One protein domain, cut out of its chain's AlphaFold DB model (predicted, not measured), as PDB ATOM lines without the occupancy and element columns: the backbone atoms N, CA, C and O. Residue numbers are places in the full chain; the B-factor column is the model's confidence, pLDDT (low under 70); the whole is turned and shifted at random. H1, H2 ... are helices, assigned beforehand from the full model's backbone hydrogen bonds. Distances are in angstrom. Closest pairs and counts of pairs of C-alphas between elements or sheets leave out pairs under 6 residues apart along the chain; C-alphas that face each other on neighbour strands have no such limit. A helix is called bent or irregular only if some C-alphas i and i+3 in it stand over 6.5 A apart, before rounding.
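What this domain is: This is residues 48 to 104 of the 170 residues of the protein "Pseudouridine synthase 1" of Schistosoma japonicum (UniProt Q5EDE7). An open chain of three helices: short H1 and a long link make a loop that runs out and folds back, long H2 continues from it, and short H3 turns off at H2's far end to make a corner. Residues 77 to 104 stick out free. The printed part has 57 residues, with H1, H2 and H3 in that order and no named strand, all helix. It is extended, with a radius of gyration of the C-alphas of 18.9 A and spans of 55 by 27 by 11 A.

Where its parts are: H1 is residues 52 to 58, 10.2 A, from C-alpha 52 at (-31.603, -47.256, -36.337). H2 is residues 70 to 95, 35.4 A, with a kink of 38 degrees near residue 78; it is irregular, C-alphas 71 and 74 being 7.8 A apart. H3 is residues 97 to 102, 8.6 A, to C-alpha 102 at (-14.839, -68.119, -61.920).

How they stand to each other: H1 is apart from H2 and H3. H2 and H3 are close but not clearly touching; their closest C-alphas, Glu 92 and Met 98, are 7.1 A apart. Their lines are only just about perpendicular, at 71 degrees. Every O i to N i+4 pair is within hydrogen-bond range in H1 and H3, and 18 of 22 in H2.

The domain as a whole: The C-alphas farthest apart, of Gly 62 and Ala 103, are 56.4 A apart. The H1 to H2 link is long, 11 residues; H2 to H3 is tight. The printed part has no cut, and no printed residue is under 70 in pLDDT.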
ATOM      1  N   GLN A  48     -22.946 -48.862 -46.112       93.12
ATOM      2  CA  GLN A  48     -23.518 -48.082 -45.012       93.12
ATOM      3  C   GLN A  48     -23.554 -48.889 -43.711       93.12
ATOM      4  O   GLN A  48     -23.748 -50.104 -43.726       93.12
ATOM      5  N   VAL A  49     -23.416 -48.188 -42.583       94.44
ATOM      6  CA  VAL A  49     -23.692 -48.714 -41.240       94.44
ATOM      7  C   VAL A  49     -24.992 -48.098 -40.728       94.44
ATOM      8  O   VAL A  49     -25.117 -46.875 -40.667       94.44
ATOM      9  N   ASP A  50     -25.962 -48.943 -40.378       93.44
ATOM     10  CA  ASP A  50     -27.261 -48.515 -39.855       93.44
ATOM     11  C   ASP A  50     -27.266 -48.476 -38.318       93.44
ATOM     12  O   ASP A  50     -26.991 -49.474 -37.650       93.44
ATOM     13  N   PHE A  51     -27.622 -47.315 -37.760       95.50
ATOM     14  CA  PHE A  51     -27.737 -47.074 -36.319       95.50
ATOM     15  C   PHE A  51     -29.192 -46.951 -35.845       95.50
ATOM     16  O   PHE A  51     -29.438 -46.537 -34.710       95.50
ATOM     17  N   SER A  52     -30.172 -47.357 -36.660       93.19
ATOM     18  CA  SER A  52     -31.603 -47.256 -36.337       93.19
ATOM     19  C   SER A  52     -31.969 -47.843 -34.968       93.19
ATOM     20  O   SER A  52     -32.721 -47.235 -34.206       93.19
ATOM     21  N   CYS A  53     -31.402 -49.001 -34.605       94.56
ATOM     22  CA  CYS A  53     -31.654 -49.625 -33.301       94.56
ATOM     23  C   CYS A  53     -31.055 -48.828 -32.129       94.56
ATOM     24  O   CYS A  53     -31.691 -48.712 -31.081       94.56
ATOM     25  N   TYR A  54     -29.854 -48.267 -32.309       95.00
ATOM     26  CA  TYR A  54     -29.205 -47.415 -31.310       95.00
ATOM     27  C   TYR A  54     -30.016 -46.134 -31.092       95.00
ATOM     28  O   TYR A  54     -30.411 -45.846 -29.961       95.00
ATOM     29  N   ASN A  55     -30.356 -45.439 -32.180       94.12
ATOM     30  CA  ASN A  55     -31.150 -44.215 -32.138       94.12
ATOM     31  C   ASN A  55     -32.493 -44.475 -31.449       94.12
ATOM     32  O   ASN A  55     -32.845 -43.774 -30.507       94.12
ATOM     33  N   LYS A  56     -33.196 -45.559 -31.802       93.62
ATOM     34  CA  LYS A  56     -34.469 -45.923 -31.161       93.62
ATOM     35  C   LYS A  56     -34.359 -46.098 -29.640       93.62
ATOM     36  O   LYS A  56     -35.305 -45.754 -28.934       93.62
ATOM     37  N   LYS A  57     -33.248 -46.654 -29.141       93.94
ATOM     38  CA  LYS A  57     -33.062 -46.956 -27.714       93.94
ATOM     39  C   LYS A  57     -32.586 -45.749 -26.899       93.94
ATOM     40  O   LYS A  57     -33.029 -45.604 -25.765       93.94
ATOM     41  N   TYR A  58     -31.716 -44.909 -27.460       92.50
ATOM     42  CA  TYR A  58     -30.978 -43.901 -26.689       92.50
ATOM     43  C   TYR A  58     -31.277 -42.445 -27.075       92.50
ATOM     44  O   TYR A  58     -30.991 -41.551 -26.295       92.50
ATOM     45  N   GLN A  59     -31.927 -42.158 -28.209       89.69
ATOM     46  CA  GLN A  59     -32.166 -40.764 -28.636       89.69
ATOM     47  C   GLN A  59     -33.017 -39.923 -27.661       89.69
ATOM     48  O   GLN A  59     -32.978 -38.699 -27.712       89.69
ATOM     49  N   ASN A  60     -33.810 -40.567 -26.795       88.69
ATOM     50  CA  ASN A  60     -34.771 -39.910 -25.899       88.69
ATOM     51  C   ASN A  60     -34.319 -39.872 -24.431       88.69
ATOM     52  O   ASN A  60     -35.107 -39.489 -23.567       88.69
ATOM     53  N   ASP A  61     -33.091 -40.290 -24.119       90.25
ATOM     54  CA  ASP A  61     -32.601 -40.311 -22.734       90.25
ATOM     55  C   ASP A  61     -32.000 -38.975 -22.263       90.25
ATOM     56  O   ASP A  61     -31.650 -38.830 -21.093       90.25
ATOM     57  N   GLY A  62     -31.916 -37.986 -23.161       87.19
ATOM     58  CA  GLY A  62     -31.416 -36.640 -22.880       87.19
ATOM     59  C   GLY A  62     -29.892 -36.537 -22.755       87.19
ATOM     60  O   GLY A  62     -29.389 -35.442 -22.507       87.19
ATOM     61  N   ILE A  63     -29.163 -37.644 -22.928       92.00
ATOM     62  CA  ILE A  63     -27.704 -37.721 -22.768       92.00
ATOM     63  C   ILE A  63     -27.040 -38.099 -24.098       92.00
ATOM     64  O   ILE A  63     -25.983 -37.558 -24.429       92.00
ATOM     65  N   HIS A  64     -27.647 -38.995 -24.879       92.81
ATOM     66  CA  HIS A  64     -27.089 -39.461 -26.145       92.81
ATOM     67  C   HIS A  64     -27.641 -38.694 -27.348       92.81
ATOM     68  O   HIS A  64     -28.818 -38.341 -27.414       92.81
ATOM     69  N   GLN A  65     -26.771 -38.462 -28.333       90.81
ATOM     70  CA  GLN A  65     -27.132 -37.854 -29.611       90.81
ATOM     71  C   GLN A  65     -27.403 -38.939 -30.662       90.81
ATOM     72  O   GLN A  65     -26.683 -39.943 -30.691       90.81
ATOM     73  N   PRO A  66     -28.406 -38.757 -31.539       92.00
ATOM     74  CA  PRO A  66     -28.664 -39.694 -32.620       92.00
ATOM     75  C   PRO A  66     -27.515 -39.686 -33.636       92.00
ATOM     76  O   PRO A  66     -26.952 -38.641 -33.964       92.00
ATOM     77  N   LEU A  67     -27.188 -40.868 -34.154       93.00
ATOM     78  CA  LEU A  67     -26.211 -41.046 -35.223       93.00
ATOM     79  C   LEU A  67     -26.933 -41.077 -36.565       93.00
ATOM     80  O   LEU A  67     -27.696 -42.005 -36.839       93.00
ATOM     81  N   ASP A  68     -26.677 -40.067 -37.392       91.94
ATOM     82  CA  ASP A  68     -27.217 -39.952 -38.743       91.94
ATOM     83  C   ASP A  68     -26.134 -39.507 -39.735       91.94
ATOM     84  O   ASP A  68     -25.337 -38.598 -39.474       91.94
ATOM     85  N   TRP A  69     -26.123 -40.173 -40.889       92.06
ATOM     86  CA  TRP A  69     -25.169 -39.978 -41.974       92.06
ATOM     87  C   TRP A  69     -25.809 -39.360 -43.222       92.06
ATOM     88  O   TRP A  69     -25.090 -39.124 -44.193       92.06
ATOM     89  N   SER A  70     -27.116 -39.060 -43.215       92.56
ATOM     90  CA  SER A  70     -27.826 -38.501 -44.376       92.56
ATOM     91  C   SER A  70     -27.203 -37.208 -44.908       92.56
ATOM     92  O   SER A  70     -27.154 -37.001 -46.114       92.56
ATOM     93  N   LYS A  71     -26.621 -36.371 -44.038       94.69
ATOM     94  CA  LYS A  71     -25.903 -35.150 -44.455       94.69
ATOM     95  C   LYS A  71     -24.692 -35.393 -45.368       94.69
ATOM     96  O   LYS A  71     -24.249 -34.451 -46.012       94.69
ATOM     97  N   TYR A  72     -24.141 -36.609 -45.380       95.12
ATOM     98  CA  TYR A  72     -22.954 -36.971 -46.161       95.12
ATOM     99  C   TYR A  72     -23.272 -37.899 -47.339       95.12
ATOM    100  O   TYR A  72     -22.360 -38.464 -47.940       95.12
ATOM    101  N   GLU A  73     -24.551 -38.101 -47.655       94.12
ATOM    102  CA  GLU A  73     -24.983 -39.021 -48.707       94.12
ATOM    103  C   GLU A  73     -24.384 -38.674 -50.072       94.12
ATOM    104  O   GLU A  73     -23.801 -39.546 -50.717       94.12
ATOM    105  N   ASP A  74     -24.434 -37.402 -50.463       96.62
ATOM    106  CA  ASP A  74     -23.893 -36.949 -51.746       96.62
ATOM    107  C   ASP A  74     -22.374 -37.135 -51.821       96.62
ATOM    108  O   ASP A  74     -21.871 -37.695 -52.792       96.62
ATOM    109  N   GLN A  75     -21.640 -36.760 -50.768       96.38
ATOM    110  CA  GLN A  75     -20.179 -36.920 -50.718       96.38
ATOM    111  C   GLN A  75     -19.761 -38.392 -50.707       96.38
ATOM    112  O   GLN A  75     -18.769 -38.763 -51.333       96.38
ATOM    113  N   ARG A  76     -20.522 -39.254 -50.021       95.94
ATOM    114  CA  ARG A  76     -20.296 -40.704 -50.025       95.94
ATOM    115  C   ARG A  76     -20.513 -41.271 -51.425       95.94
ATOM    116  O   ARG A  76     -19.685 -42.040 -51.900       95.94
ATOM    117  N   ASN A  77     -21.604 -40.887 -52.086       95.88
ATOM    118  CA  ASN A  77     -21.917 -41.342 -53.438       95.88
ATOM    119  C   ASN A  77     -20.866 -40.862 -54.445       95.88
ATOM    120  O   ASN A  77     -20.393 -41.660 -55.252       95.88
ATOM    121  N   GLU A  78     -20.444 -39.600 -54.358       97.38
ATOM    122  CA  GLU A  78     -19.368 -39.056 -55.183       97.38
ATOM    123  C   GLU A  78     -18.061 -39.830 -54.977       97.38
ATOM    124  O   GLU A  78     -17.456 -40.276 -55.952       97.38
ATOM    125  N   PHE A  79     -17.677 -40.093 -53.725       97.00
ATOM    126  CA  PHE A  79     -16.484 -40.875 -53.410       97.00
ATOM    127  C   PHE A  79     -16.554 -42.311 -53.957       97.00
ATOM    128  O   PHE A  79     -15.594 -42.795 -54.561       97.00
ATOM    129  N   MET A  80     -17.695 -42.990 -53.792       96.81
ATOM    130  CA  MET A  80     -17.895 -44.342 -54.325       96.81
ATOM    131  C   MET A  80     -17.737 -44.375 -55.849       96.81
ATOM    132  O   MET A  80     -17.042 -45.243 -56.372       96.81
ATOM    133  N   MET A  81     -18.336 -43.415 -56.559       96.00
ATOM    134  CA  MET A  81     -18.283 -43.344 -58.024       96.00
ATOM    135  C   MET A  81     -16.914 -42.929 -58.558       96.00
ATOM    136  O   MET A  81     -16.467 -43.476 -59.562       96.00
ATOM    137  N   GLN A  82     -16.252 -41.971 -57.912       97.06
ATOM    138  CA  GLN A  82     -14.981 -41.432 -58.396       97.06
ATOM    139  C   GLN A  82     -13.782 -42.300 -58.029       97.06
ATOM    140  O   GLN A  82     -12.837 -42.355 -58.802       97.06
ATOM    141  N   TYR A  83     -13.800 -42.976 -56.882       96.50
ATOM    142  CA  TYR A  83     -12.617 -43.686 -56.395       96.50
ATOM    143  C   TYR A  83     -12.843 -45.188 -56.301       96.50
ATOM    144  O   TYR A  83     -12.043 -45.953 -56.829       96.50
ATOM    145  N   VAL A  84     -13.933 -45.630 -55.666       97.12
ATOM    146  CA  VAL A  84     -14.114 -47.062 -55.381       97.12
ATOM    147  C   VAL A  84     -14.430 -47.850 -56.649       97.12
ATOM    148  O   VAL A  84     -13.710 -48.791 -56.972       97.12
ATOM    149  N   TYR A  85     -15.463 -47.459 -57.399       97.12
ATOM    150  CA  TYR A  85     -15.829 -48.172 -58.625       97.12
ATOM    151  C   TYR A  85     -14.747 -48.060 -59.703       97.12
ATOM    152  O   TYR A  85     -14.415 -49.069 -60.314       97.12
ATOM    153  N   GLN A  86     -14.122 -46.887 -59.869       97.00
ATOM    154  CA  GLN A  86     -13.012 -46.726 -60.818       97.00
ATOM    155  C   GLN A  86     -11.838 -47.658 -60.502       97.00
ATOM    156  O   GLN A  86     -11.284 -48.275 -61.407       97.00
ATOM    157  N   HIS A  87     -11.482 -47.795 -59.223       96.75
ATOM    158  CA  HIS A  87     -10.415 -48.692 -58.794       96.75
ATOM    159  C   HIS A  87     -10.757 -50.167 -59.044       96.75
ATOM    160  O   HIS A  87      -9.923 -50.912 -59.554       96.75
ATOM    161  N   ILE A  88     -11.995 -50.579 -58.740       97.31
ATOM    162  CA  ILE A  88     -12.481 -51.942 -59.014       97.31
ATOM    163  C   ILE A  88     -12.422 -52.243 -60.515       97.31
ATOM    164  O   ILE A  88     -11.890 -53.283 -60.903       97.31
ATOM    165  N   ASP A  89     -12.930 -51.334 -61.349       96.69
ATOM    166  CA  ASP A  89     -12.962 -51.500 -62.805       96.69
ATOM    167  C   ASP A  89     -11.549 -51.577 -63.395       96.69
ATOM    168  O   ASP A  89     -11.281 -52.406 -64.271       96.69
ATOM    169  N   GLN A  90     -10.634 -50.737 -62.902       96.81
ATOM    170  CA  GLN A  90      -9.241 -50.737 -63.335       96.81
ATOM    171  C   GLN A  90      -8.558 -52.068 -63.005       96.81
ATOM    172  O   GLN A  90      -8.060 -52.735 -63.913       96.81
ATOM    173  N   ILE A  91      -8.577 -52.483 -61.734       96.69
ATOM    174  CA  ILE A  91      -7.915 -53.723 -61.305       96.69
ATOM    175  C   ILE A  91      -8.543 -54.935 -61.991       96.69
ATOM    176  O   ILE A  91      -7.830 -55.825 -62.446       96.69
ATOM    177  N   GLU A  92      -9.869 -54.990 -62.134       96.94
ATOM    178  CA  GLU A  92     -10.504 -56.133 -62.795       96.94
ATOM    179  C   GLU A  92     -10.155 -56.201 -64.289       96.94
ATOM    180  O   GLU A  92     -10.026 -57.295 -64.843       96.94
ATOM    181  N   THR A  93      -9.941 -55.059 -64.946       96.00
ATOM    182  CA  THR A  93      -9.487 -55.020 -66.344       96.00
ATOM    183  C   THR A  93      -8.057 -55.548 -66.496       96.00
ATOM    184  O   THR A  93      -7.766 -56.267 -67.460       96.00
ATOM    185  N   GLU A  94      -7.178 -55.206 -65.553       96.25
ATOM    186  CA  GLU A  94      -5.759 -55.575 -65.553       96.25
ATOM    187  C   GLU A  94      -5.555 -57.040 -65.120       96.25
ATOM    188  O   GLU A  94      -5.030 -57.851 -65.891       96.25
ATOM    189  N   ASP A  95      -6.056 -57.404 -63.940       95.56
ATOM    190  CA  ASP A  95      -5.781 -58.688 -63.284       95.56
ATOM    191  C   ASP A  95      -6.813 -59.771 -63.614       95.56
ATOM    192  O   ASP A  95      -6.510 -60.969 -63.574       95.56
ATOM    193  N   LYS A  96      -8.043 -59.377 -63.976       96.25
ATOM    194  CA  LYS A  96      -9.161 -60.292 -64.282       96.25
ATOM    195  C   LYS A  96      -9.457 -61.248 -63.124       96.25
ATOM    196  O   LYS A  96      -9.678 -62.448 -63.331       96.25
ATOM    197  N   SER A  97      -9.424 -60.723 -61.899       93.94
ATOM    198  CA  SER A  97      -9.526 -61.494 -60.656       93.94
ATOM    199  C   SER A  97     -10.804 -62.339 -60.592       93.94
ATOM    200  O   SER A  97     -10.760 -63.523 -60.233       93.94
ATOM    201  N   MET A  98     -11.942 -61.773 -61.011       95.19
ATOM    202  CA  MET A  98     -13.219 -62.481 -61.040       95.19
ATOM    203  C   MET A  98     -13.216 -63.557 -62.114       95.19
ATOM    204  O   MET A  98     -13.683 -64.664 -61.856       95.19
ATOM    205  N   LEU A  99     -12.677 -63.272 -63.301       95.62
ATOM    206  CA  LEU A  99     -12.606 -64.254 -64.385       95.62
ATOM    207  C   LEU A  99     -11.761 -65.474 -63.995       95.62
ATOM    208  O   LEU A  99     -12.187 -66.608 -64.222       95.62
ATOM    209  N   GLN A 100     -10.592 -65.242 -63.395       96.06
ATOM    210  CA  GLN A 100      -9.707 -66.308 -62.928       96.06
ATOM    211  C   GLN A 100     -10.378 -67.146 -61.836       96.06
ATOM    212  O   GLN A 100     -10.391 -68.373 -61.917       96.06
ATOM    213  N   TRP A 101     -11.015 -66.502 -60.856       96.50
ATOM    214  CA  TRP A 101     -11.742 -67.208 -59.803       96.50
ATOM    215  C   TRP A 101     -12.971 -67.969 -60.326       96.50
ATOM    216  O   TRP A 101     -13.243 -69.089 -59.904       96.50
ATOM    217  N   LEU A 102     -13.701 -67.428 -61.304       96.31
ATOM    218  CA  LEU A 102     -14.839 -68.119 -61.920       96.31
ATOM    219  C   LEU A 102     -14.435 -69.434 -62.607       96.31
ATOM    220  O   LEU A 102     -15.276 -70.327 -62.752       96.31
ATOM    221  N   ALA A 103     -13.172 -69.558 -63.026       95.38
ATOM    222  CA  ALA A 103     -12.619 -70.787 -63.584       95.38
ATOM    223  C   ALA A 103     -12.323 -71.862 -62.522       95.38
ATOM    224  O   ALA A 103     -12.168 -73.020 -62.895       95.38
ATOM    225  N   THR A 104     -12.277 -71.518 -61.226       94.81
ATOM    226  CA  THR A 104     -12.024 -72.470 -60.125       94.81
ATOM    227  C   THR A 104     -13.302 -73.002 -59.474       94.81
ATOM    228  O   THR A 104     -13.247 -73.906 -58.642       94.81
TER     229      THR A 104